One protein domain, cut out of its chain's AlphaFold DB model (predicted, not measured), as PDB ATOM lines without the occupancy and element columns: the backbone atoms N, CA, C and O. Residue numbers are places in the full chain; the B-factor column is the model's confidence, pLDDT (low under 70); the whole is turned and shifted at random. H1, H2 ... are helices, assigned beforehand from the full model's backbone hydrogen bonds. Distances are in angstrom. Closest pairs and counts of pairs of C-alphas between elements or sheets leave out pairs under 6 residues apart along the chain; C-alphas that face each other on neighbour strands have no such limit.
ATOM      1  N   ASP A   2     -22.623 -13.510  43.844       42.50
ATOM      2  CA  ASP A   2     -21.206 -13.147  43.870       42.50
ATOM      3  C   ASP A   2     -20.996 -11.637  43.743       42.50
ATOM      4  O   ASP A   2     -21.319 -11.017  42.732       42.50
ATOM      5  N   ASN A   3     -20.416 -11.059  44.795       53.31
ATOM      6  CA  ASN A   3     -20.027  -9.650  44.912       53.31
ATOM      7  C   ASN A   3     -18.783  -9.299  44.063       53.31
ATOM      8  O   ASN A   3     -18.353  -8.152  44.032       53.31
ATOM      9  N   ILE A   4     -18.190 -10.294  43.394       51.31
ATOM     10  CA  ILE A   4     -16.919 -10.184  42.662       51.31
ATOM     11  C   ILE A   4     -17.040  -9.294  41.416       51.31
ATOM     12  O   ILE A   4     -16.086  -8.612  41.065       51.31
ATOM     13  N   ASN A   5     -18.220  -9.236  40.788       54.69
ATOM     14  CA  ASN A   5     -18.451  -8.452  39.568       54.69
ATOM     15  C   ASN A   5     -19.175  -7.119  39.824       54.69
ATOM     16  O   ASN A   5     -19.746  -6.552  38.896       54.69
ATOM     17  N   ASN A   6     -19.226  -6.632  41.069       53.81
ATOM     18  CA  ASN A   6     -19.869  -5.356  41.379       53.81
ATOM     19  C   ASN A   6     -18.884  -4.191  41.142       53.81
ATOM     20  O   ASN A   6     -17.955  -4.036  41.934       53.81
ATOM     21  N   PRO A   7     -19.076  -3.339  40.113       57.38
ATOM     22  CA  PRO A   7     -18.176  -2.215  39.841       57.38
ATOM     23  C   PRO A   7     -18.359  -1.046  40.826       57.38
ATOM     24  O   PRO A   7     -17.649  -0.050  40.731       57.38
ATOM     25  N   TYR A   8     -19.324  -1.132  41.751       54.47
ATOM     26  CA  TYR A   8     -19.618  -0.094  42.736       54.47
ATOM     27  C   TYR A   8     -18.996  -0.446  44.088       54.47
ATOM     28  O   TYR A   8     -19.397  -1.404  44.755       54.47
ATOM     29  N   THR A   9     -18.037   0.364  44.528       50.62
ATOM     30  CA  THR A   9     -17.405   0.218  45.839       50.62
ATOM     31  C   THR A   9     -18.360   0.702  46.945       50.62
ATOM     32  O   THR A   9     -18.985   1.750  46.792       50.62
ATOM     33  N   PRO A  10     -18.472   0.008  48.095       49.62
ATOM     34  CA  PRO A  10     -19.374   0.391  49.191       49.62
ATOM     35  C   PRO A  10     -19.058   1.723  49.898       49.62
ATOM     36  O   PRO A  10     -19.783   2.088  50.825       49.62
ATOM     37  N   ASN A  11     -17.989   2.429  49.513       42.06
ATOM     38  CA  ASN A  11     -17.625   3.710  50.111       42.06
ATOM     39  C   ASN A  11     -18.524   4.838  49.591       42.06
ATOM     40  O   ASN A  11     -18.818   4.936  48.401       42.06
ATOM     41  N   ALA A  12     -18.967   5.680  50.523       44.47
ATOM     42  CA  ALA A  12     -19.918   6.763  50.318       44.47
ATOM     43  C   ALA A  12     -19.568   7.647  49.107       44.47
ATOM     44  O   ALA A  12     -18.561   8.347  49.108       44.47
ATOM     45  N   GLY A  13     -20.427   7.628  48.082       45.59
ATOM     46  CA  GLY A  13     -20.488   8.667  47.050       45.59
ATOM     47  C   GLY A  13     -19.368   8.696  46.007       45.59
ATOM     48  O   GLY A  13     -19.405   9.574  45.150       45.59
ATOM     49  N   ALA A  14     -18.406   7.768  46.025       45.31
ATOM     50  CA  ALA A  14     -17.397   7.706  44.969       45.31
ATOM     51  C   ALA A  14     -18.064   7.305  43.642       45.31
ATOM     52  O   ALA A  14     -18.598   6.199  43.513       45.31
ATOM     53  N   ALA A  15     -18.071   8.219  42.670       48.84
ATOM     54  CA  ALA A  15     -18.516   7.915  41.319       48.84
ATOM     55  C   ALA A  15     -17.558   6.867  40.717       48.84
ATOM     56  O   ALA A  15     -16.352   7.113  40.673       48.84
ATOM     57  N   PRO A  16     -18.043   5.689  40.291       52.91
ATOM     58  CA  PRO A  16     -17.216   4.735  39.575       52.91
ATOM     59  C   PRO A  16     -16.821   5.324  38.220       52.91
ATOM     60  O   PRO A  16     -17.604   6.031  37.585       52.91
ATOM     61  N   GLU A  17     -15.615   4.988  37.772       51.88
ATOM     62  CA  GLU A  17     -15.007   5.488  36.532       51.88
ATOM     63  C   GLU A  17     -15.838   5.136  35.279       51.88
ATOM     64  O   GLU A  17     -15.756   5.825  34.265       51.88
ATOM     65  N   VAL A  18     -16.697   4.103  35.362       51.16
ATOM     66  CA  VAL A  18     -17.629   3.688  34.300       51.16
ATOM     67  C   VAL A  18     -18.960   3.183  34.887       51.16
ATOM     68  O   VAL A  18     -18.997   2.258  35.699       51.16
ATOM     69  N   LEU A  19     -20.084   3.743  34.424       57.91
ATOM     70  CA  LEU A  19     -21.457   3.303  34.730       57.91
ATOM     71  C   LEU A  19     -21.877   2.126  33.821       57.91
ATOM     72  O   LEU A  19     -22.755   2.253  32.971       57.91
ATOM     73  N   ILE A  20     -21.245   0.959  33.977       56.19
ATOM     74  CA  ILE A  20     -21.526  -0.211  33.125       56.19
ATOM     75  C   ILE A  20     -22.993  -0.657  33.289       56.19
ATOM     76  O   ILE A  20     -23.463  -0.892  34.406       56.19
ATOM     77  N   GLY A  21     -23.717  -0.786  32.170       60.06
ATOM     78  CA  GLY A  21     -25.090  -1.307  32.128       60.06
ATOM     79  C   GLY A  21     -26.173  -0.327  32.595       60.06
ATOM     80  O   GLY A  21     -27.293  -0.755  32.888       60.06
ATOM     81  N   ARG A  22     -25.853   0.972  32.697       70.38
ATOM     82  CA  ARG A  22     -26.793   2.012  33.153       70.38
ATOM     83  C   ARG A  22     -27.212   3.026  32.087       70.38
ATOM     84  O   ARG A  22     -28.090   3.847  32.350       70.38
ATOM     85  N   ASP A  23     -26.675   2.898  30.874       74.38
ATOM     86  CA  ASP A  23     -26.932   3.813  29.755       74.38
ATOM     87  C   ASP A  23     -28.425   3.970  29.456       74.38
ATOM     88  O   ASP A  23     -28.903   5.085  29.272       74.38
ATOM     89  N   GLY A  24     -29.197   2.880  29.530       83.25
ATOM     90  CA  GLY A  24     -30.641   2.922  29.290       83.25
ATOM     91  C   GLY A  24     -31.420   3.772  30.303       83.25
ATOM     92  O   GLY A  24     -32.372   4.452  29.922       83.25
ATOM     93  N   GLN A  25     -31.036   3.791  31.589       86.69
ATOM     94  CA  GLN A  25     -31.724   4.647  32.570       86.69
ATOM     95  C   GLN A  25     -31.320   6.115  32.407       86.69
ATOM     96  O   GLN A  25     -32.156   7.011  32.519       86.69
ATOM     97  N   THR A  26     -30.048   6.357  32.103       88.25
ATOM     98  CA  THR A  26     -29.492   7.685  31.830       88.25
ATOM     99  C   THR A  26     -30.091   8.308  30.560       88.25
ATOM    100  O   THR A  26     -30.451   9.490  30.554       88.25
ATOM    101  N   GLU A  27     -30.296   7.510  29.513       89.12
ATOM    102  CA  GLU A  27     -30.997   7.899  28.289       89.12
ATOM    103  C   GLU A  27     -32.481   8.179  28.556       89.12
ATOM    104  O   GLU A  27     -32.983   9.248  28.198       89.12
ATOM    105  N   ALA A  28     -33.177   7.278  29.260       89.44
ATOM    106  CA  ALA A  28     -34.582   7.469  29.616       89.44
ATOM    107  C   ALA A  28     -34.803   8.760  30.423       89.44
ATOM    108  O   ALA A  28     -35.753   9.503  30.164       89.44
ATOM    109  N   PHE A  29     -33.904   9.070  31.362       91.62
ATOM    110  CA  PHE A  29     -33.953  10.309  32.133       91.62
ATOM    111  C   PHE A  29     -33.696  11.546  31.257       91.62
ATOM    112  O   PHE A  29     -34.390  12.557  31.374       91.62
ATOM    113  N   SER A  30     -32.760  11.460  30.311       90.31
ATOM    114  CA  SER A  30     -32.493  12.541  29.354       90.31
ATOM    115  C   SER A  30     -33.704  12.823  28.454       90.31
ATOM    116  O   SER A  30     -34.058  13.984  28.230       90.31
ATOM    117  N   ILE A  31     -34.390  11.778  27.981       89.75
ATOM    118  CA  ILE A  31     -35.640  11.896  27.215       89.75
ATOM    119  C   ILE A  31     -36.731  12.553  28.069       89.75
ATOM    120  O   ILE A  31     -37.419  13.458  27.589       89.75
ATOM    121  N   LEU A  32     -36.870  12.141  29.334       90.44
ATOM    122  CA  LEU A  32     -37.812  12.736  30.283       90.44
ATOM    123  C   LEU A  32     -37.588  14.252  30.417       90.44
ATOM    124  O   LEU A  32     -38.531  15.024  30.233       90.44
ATOM    125  N   LEU A  33     -36.348  14.700  30.639       90.38
ATOM    126  CA  LEU A  33     -36.017  16.130  30.733       90.38
ATOM    127  C   LEU A  33     -36.384  16.908  29.462       90.38
ATOM    128  O   LEU A  33     -36.931  18.013  29.535       90.38
ATOM    129  N   GLN A  34     -36.124  16.339  28.281       89.19
ATOM    130  CA  GLN A  34     -36.477  16.975  27.009       89.19
ATOM    131  C   GLN A  34     -37.995  17.101  26.823       89.19
ATOM    132  O   GLN A  34     -38.475  18.121  26.319       89.19
ATOM    133  N   ARG A  35     -38.770  16.095  27.245       87.62
ATOM    134  CA  ARG A  35     -40.239  16.138  27.203       87.62
ATOM    135  C   ARG A  35     -40.801  17.172  28.175       87.62
ATOM    136  O   ARG A  35     -41.644  17.974  27.768       87.62
ATOM    137  N   LEU A  36     -40.272  17.222  29.400       87.19
ATOM    138  CA  LEU A  36     -40.637  18.227  30.401       87.19
ATOM    139  C   LEU A  36     -40.361  19.650  29.893       87.19
ATOM    140  O   LEU A  36     -41.211  20.529  30.028       87.19
ATOM    141  N   LYS A  37     -39.232  19.876  29.205       85.62
ATOM    142  CA  LYS A  37     -38.906  21.176  28.584       85.62
ATOM    143  C   LYS A  37     -39.945  21.620  27.547       85.62
ATOM    144  O   LYS A  37     -40.151  22.815  27.353       85.62
ATOM    145  N   ARG A  38     -40.628  20.671  26.896       86.94
ATOM    146  CA  ARG A  38     -41.713  20.925  25.930       86.94
ATOM    147  C   ARG A  38     -43.094  21.065  26.586       86.94
ATOM    148  O   ARG A  38     -44.083  21.160  25.866       86.94
ATOM    149  N   GLY A  39     -43.172  21.078  27.919       79.38
ATOM    150  CA  GLY A  39     -44.417  21.241  28.671       79.38
ATOM    151  C   GLY A  39     -45.288  19.988  28.728       79.38
ATOM    152  O   GLY A  39     -46.478  20.097  29.010       79.38
ATOM    153  N   ARG A  40     -44.730  18.804  28.443       75.06
ATOM    154  CA  ARG A  40     -45.461  17.539  28.576       75.06
ATOM    155  C   ARG A  40     -45.406  17.057  30.020       75.06
ATOM    156  O   ARG A  40     -44.336  17.045  30.621       75.06
ATOM    157  N   THR A  41     -46.553  16.655  30.558       66.88
ATOM    158  CA  THR A  41     -46.632  15.916  31.820       66.88
ATOM    159  C   THR A  41     -46.140  14.494  31.590       66.88
ATOM    160  O   THR A  41     -46.666  13.796  30.728       66.88
ATOM    161  N   GLU A  42     -45.157  14.057  32.364       73.44
ATOM    162  CA  GLU A  42     -44.595  12.710  32.281       73.44
ATOM    163  C   GLU A  42     -44.571  12.091  33.684       73.44
ATOM    164  O   GLU A  42     -44.520  12.811  34.685       73.44
ATOM    165  N   GLN A  43     -44.629  10.760  33.766       75.75
ATOM    166  CA  GLN A  43     -44.538  10.057  35.046       75.75
ATOM    167  C   GLN A  43     -43.150  10.233  35.670       75.75
ATOM    168  O   GLN A  43     -42.129  10.203  34.979       75.75
ATOM    169  N   SER A  44     -43.118  10.367  36.996       82.81
ATOM    170  CA  SER A  44     -41.878  10.327  37.767       82.81
ATOM    171  C   SER A  44     -41.158   8.992  37.563       82.81
ATOM    172  O   SER A  44     -41.782   7.931  37.549       82.81
ATOM    173  N   MET A  45     -39.831   9.037  37.461       88.00
ATOM    174  CA  MET A  45     -38.999   7.838  37.400       88.00
ATOM    175  C   MET A  45     -38.715   7.321  38.815       88.00
ATOM    176  O   MET A  45     -38.242   8.073  39.665       88.00
ATOM    177  N   ILE A  46     -38.974   6.034  39.062       87.56
ATOM    178  CA  ILE A  46     -38.683   5.370  40.341       87.56
ATOM    179  C   ILE A  46     -37.579   4.338  40.120       87.56
ATOM    180  O   ILE A  46     -37.736   3.402  39.338       87.56
ATOM    181  N   MET A  47     -36.469   4.488  40.844       84.06
ATOM    182  CA  MET A  47     -35.336   3.563  40.793       84.06
ATOM    183  C   MET A  47     -35.377   2.586  41.970       84.06
ATOM    184  O   MET A  47     -35.231   2.982  43.127       84.06
ATOM    185  N   THR A  48     -35.513   1.293  41.682       85.00
ATOM    186  CA  THR A  48     -35.498   0.216  42.685       85.00
ATOM    187  C   THR A  48     -34.304  -0.723  42.479       85.00
ATOM    188  O   THR A  48     -33.646  -0.716  41.438       85.00
ATOM    189  N   GLY A  49     -33.953  -1.496  43.511       84.06
ATOM    190  CA  GLY A  49     -32.864  -2.475  43.451       84.06
ATOM    191  C   GLY A  49     -32.216  -2.740  44.809       84.06
ATOM    192  O   GLY A  49     -32.425  -1.993  45.770       84.06
ATOM    193  N   LEU A  50     -31.388  -3.783  44.883       85.56
ATOM    194  CA  LEU A  50     -30.703  -4.213  46.108       85.56
ATOM    195  C   LEU A  50     -29.751  -3.138  46.670       85.56
ATOM    196  O   LEU A  50     -29.361  -2.191  45.981       85.56
ATOM    197  N   ARG A  51     -29.391  -3.227  47.956       78.75
ATOM    198  CA  ARG A  51     -28.383  -2.335  48.561       78.75
ATOM    199  C   ARG A  51     -27.029  -2.546  47.869       78.75
ATOM    200  O   ARG A  51     -26.689  -3.671  47.534       78.75
ATOM    201  N   GLY A  52     -26.271  -1.469  47.657       77.88
ATOM    202  CA  GLY A  52     -24.915  -1.551  47.095       77.88
ATOM    203  C   GLY A  52     -24.817  -1.611  45.564       77.88
ATOM    204  O   GLY A  52     -23.712  -1.665  45.048       77.88
ATOM    205  N   VAL A  53     -25.933  -1.541  44.827       79.81
ATOM    206  CA  VAL A  53     -25.950  -1.609  43.341       79.81
ATOM    207  C   VAL A  53     -25.772  -0.255  42.627       79.81
ATOM    208  O   VAL A  53     -26.126  -0.125  41.454       79.81
ATOM    209  N   GLY A  54     -25.325   0.782  43.346       82.38
ATOM    210  CA  GLY A  54     -25.072   2.110  42.767       82.38
ATOM    211  C   GLY A  54     -26.304   2.999  42.542       82.38
ATOM    212  O   GLY A  54     -26.246   3.917  41.733       82.38
ATOM    213  N   LYS A  55     -27.428   2.777  43.241       88.94
ATOM    214  CA  LYS A  55     -28.641   3.612  43.063       88.94
ATOM    215  C   LYS A  55     -28.384   5.101  43.327       88.94
ATOM    216  O   LYS A  55     -28.773   5.924  42.512       88.94
ATOM    217  N   THR A  56     -27.709   5.435  44.428       86.69
ATOM    218  CA  THR A  56     -27.367   6.829  44.768       86.69
ATOM    219  C   THR A  56     -26.418   7.437  43.739       86.69
ATOM    220  O   THR A  56     -26.640   8.550  43.289       86.69
ATOM    221  N   VAL A  57     -25.425   6.671  43.277       86.62
ATOM    222  CA  VAL A  57     -24.521   7.093  42.192       86.62
ATOM    223  C   VAL A  57     -25.307   7.446  40.926       86.62
ATOM    224  O   VAL A  57     -25.049   8.470  40.300       86.62
ATOM    225  N   LEU A  58     -26.302   6.634  40.560       87.38
ATOM    226  CA  LEU A  58     -27.140   6.910  39.396       87.38
ATOM    227  C   LEU A  58     -28.018   8.159  39.585       87.38
ATOM    228  O   LEU A  58     -28.173   8.931  38.643       87.38
ATOM    229  N   LEU A  59     -28.557   8.388  40.787       91.06
ATOM    230  CA  LEU A  59     -29.297   9.618  41.097       91.06
ATOM    231  C   LEU A  59     -28.398  10.861  41.012       91.06
ATOM    232  O   LEU A  59     -28.827  11.873  40.460       91.06
ATOM    233  N   ASN A  60     -27.143  10.768  41.455       90.06
ATOM    234  CA  ASN A  60     -26.162  11.844  41.295       90.06
ATOM    235  C   ASN A  60     -25.896  12.125  39.813       90.06
ATOM    236  O   ASN A  60     -25.916  13.276  39.383       90.06
ATOM    237  N   ARG A  61     -25.767  11.073  38.994       90.00
ATOM    238  CA  ARG A  61     -25.624  11.233  37.544       90.00
ATOM    239  C   ARG A  61     -26.844  11.906  36.907       90.00
ATOM    240  O   ARG A  61     -26.698  12.698  35.980       90.00
ATOM    241  N   PHE A  62     -28.052  11.611  37.385       92.44
ATOM    242  CA  PHE A  62     -29.260  12.306  36.933       92.44
ATOM    243  C   PHE A  62     -29.244  13.784  37.320       92.44
ATOM    244  O   PHE A  62     -29.598  14.623  36.494       92.44
ATOM    245  N   ALA A  63     -28.799  14.119  38.533       91.75
ATOM    246  CA  ALA A  63     -28.635  15.508  38.948       91.75
ATOM    247  C   ALA A  63     -27.668  16.258  38.013       91.75
ATOM    248  O   ALA A  63     -28.038  17.298  37.474       91.75
ATOM    249  N   GLU A  64     -26.502  15.680  37.706       91.81
ATOM    250  CA  GLU A  64     -25.538  16.255  36.753       91.81
ATOM    251  C   GLU A  64     -26.154  16.495  35.365       91.81
ATOM    252  O   GLU A  64     -25.996  17.567  34.781       91.81
ATOM    253  N   LEU A  65     -26.887  15.516  34.822       91.31
ATOM    254  CA  LEU A  65     -27.557  15.661  33.527       91.31
ATOM    255  C   LEU A  65     -28.633  16.744  33.535       91.31
ATOM    256  O   LEU A  65     -28.784  17.474  32.555       91.31
ATOM    257  N   ALA A  66     -29.385  16.849  34.630       92.12
ATOM    258  CA  ALA A  66     -30.380  17.893  34.803       92.12
ATOM    259  C   ALA A  66     -29.713  19.275  34.807       92.12
ATOM    260  O   ALA A  66     -30.156  20.162  34.073       92.12
ATOM    261  N   GLU A  67     -28.618  19.438  35.550       90.75
ATOM    262  CA  GLU A  67     -27.847  20.683  35.585       90.75
ATOM    263  C   GLU A  67     -27.274  21.054  34.213       90.75
ATOM    264  O   GLU A  67     -27.451  22.191  33.769       90.75
ATOM    265  N   LEU A  68     -26.683  20.095  33.490       90.12
ATOM    266  CA  LEU A  68     -26.200  20.292  32.116       90.12
ATOM    267  C   LEU A  68     -27.324  20.705  31.154       90.12
ATOM    268  O   LEU A  68     -27.105  21.490  30.232       90.12
ATOM    269  N   ALA A  69     -28.547  20.223  31.381       88.62
ATOM    270  CA  ALA A  69     -29.731  20.599  30.613       88.62
ATOM    271  C   ALA A  69     -30.369  21.935  31.058       88.62
ATOM    272  O   ALA A  69     -31.403  22.332  30.507       88.62
ATOM    273  N   GLY A  70     -29.772  22.637  32.029       87.69
ATOM    274  CA  GLY A  70     -30.234  23.930  32.542       87.69
ATOM    275  C   GLY A  70     -31.318  23.841  33.619       87.69
ATOM    276  O   GLY A  70     -31.974  24.842  33.908       87.69
ATOM    277  N   TRP A  71     -31.530  22.664  34.204       88.69
ATOM    278  CA  TRP A  71     -32.436  22.466  35.333       88.69
ATOM    279  C   TRP A  71     -31.700  22.652  36.662       88.69
ATOM    280  O   TRP A  71     -30.473  22.619  36.735       88.69
ATOM    281  N   LYS A  72     -32.461  22.846  37.740       86.88
ATOM    282  CA  LYS A  72     -31.940  22.778  39.107       86.88
ATOM    283  C   LYS A  72     -32.435  21.503  39.770       86.88
ATOM    284  O   LYS A  72     -33.640  21.267  39.816       86.88
ATOM    285  N   SER A  73     -31.504  20.700  40.269       89.06
ATOM    286  CA  SER A  73     -31.781  19.497  41.050       89.06
ATOM    287  C   SER A  73     -31.853  19.823  42.537       89.06
ATOM    288  O   SER A  73     -31.087  20.635  43.054       89.06
ATOM    289  N   ILE A  74     -32.781  19.169  43.231       88.12
ATOM    290  CA  ILE A  74     -32.898  19.213  44.686       88.12
ATOM    291  C   ILE A  74     -32.786  17.780  45.189       88.12
ATOM    292  O   ILE A  74     -33.596  16.934  44.815       88.12
TER     293      ILE A  74
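AT A GLANCE: This is residues 2 to 74 of the 136 residues of the protein "AAA_16 domain-containing protein" of Actinomyces oris (UniProt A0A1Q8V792). There is little regular structure here: two helices, H1 and H2, sit side by side at a slant and run the same way, with a long link returning from the end of H1 to the start of H2. A long unnamed stretch, residues 2 to 22, leads into H1, and its first residues make one end of a rod of 44 by 19 by 18 A. The 73 printed residues hold two named helices, H1 then H2, and no named strand; the class is all helix, with 29 residues in named elements, under half. The whole is only just loose, close to compact, with a radius of gyration of the C-alphas of 13.6 A.

IN THESE COORDINATES: H1, residues 23 to 37, is 21.1 A long and begins at C-alpha 23 (-26.932, 3.813, 29.755). H2, residues 55 to 68, is 20.1 A long and ends at C-alpha 68 (-26.200, 20.292, 32.116).

HOW THE PARTS SIT: H1 and H2 touch; their closest C-alphas, of Thr 26 and Phe 62, are 6.9 A apart. Their lines stand at a steep tilt of 41 degrees. Every O i to N i+4 pair is within hydrogen-bond range in H1 and H2.

THE WHOLE: The C-alphas farthest apart, of Asp 2 and Gly 39, are 44.2 A apart. The printed part has no cut. The link from H1 to H2, 17 residues, is long. The model's pLDDT is under 70 at residues 2 to 21 and residue 41.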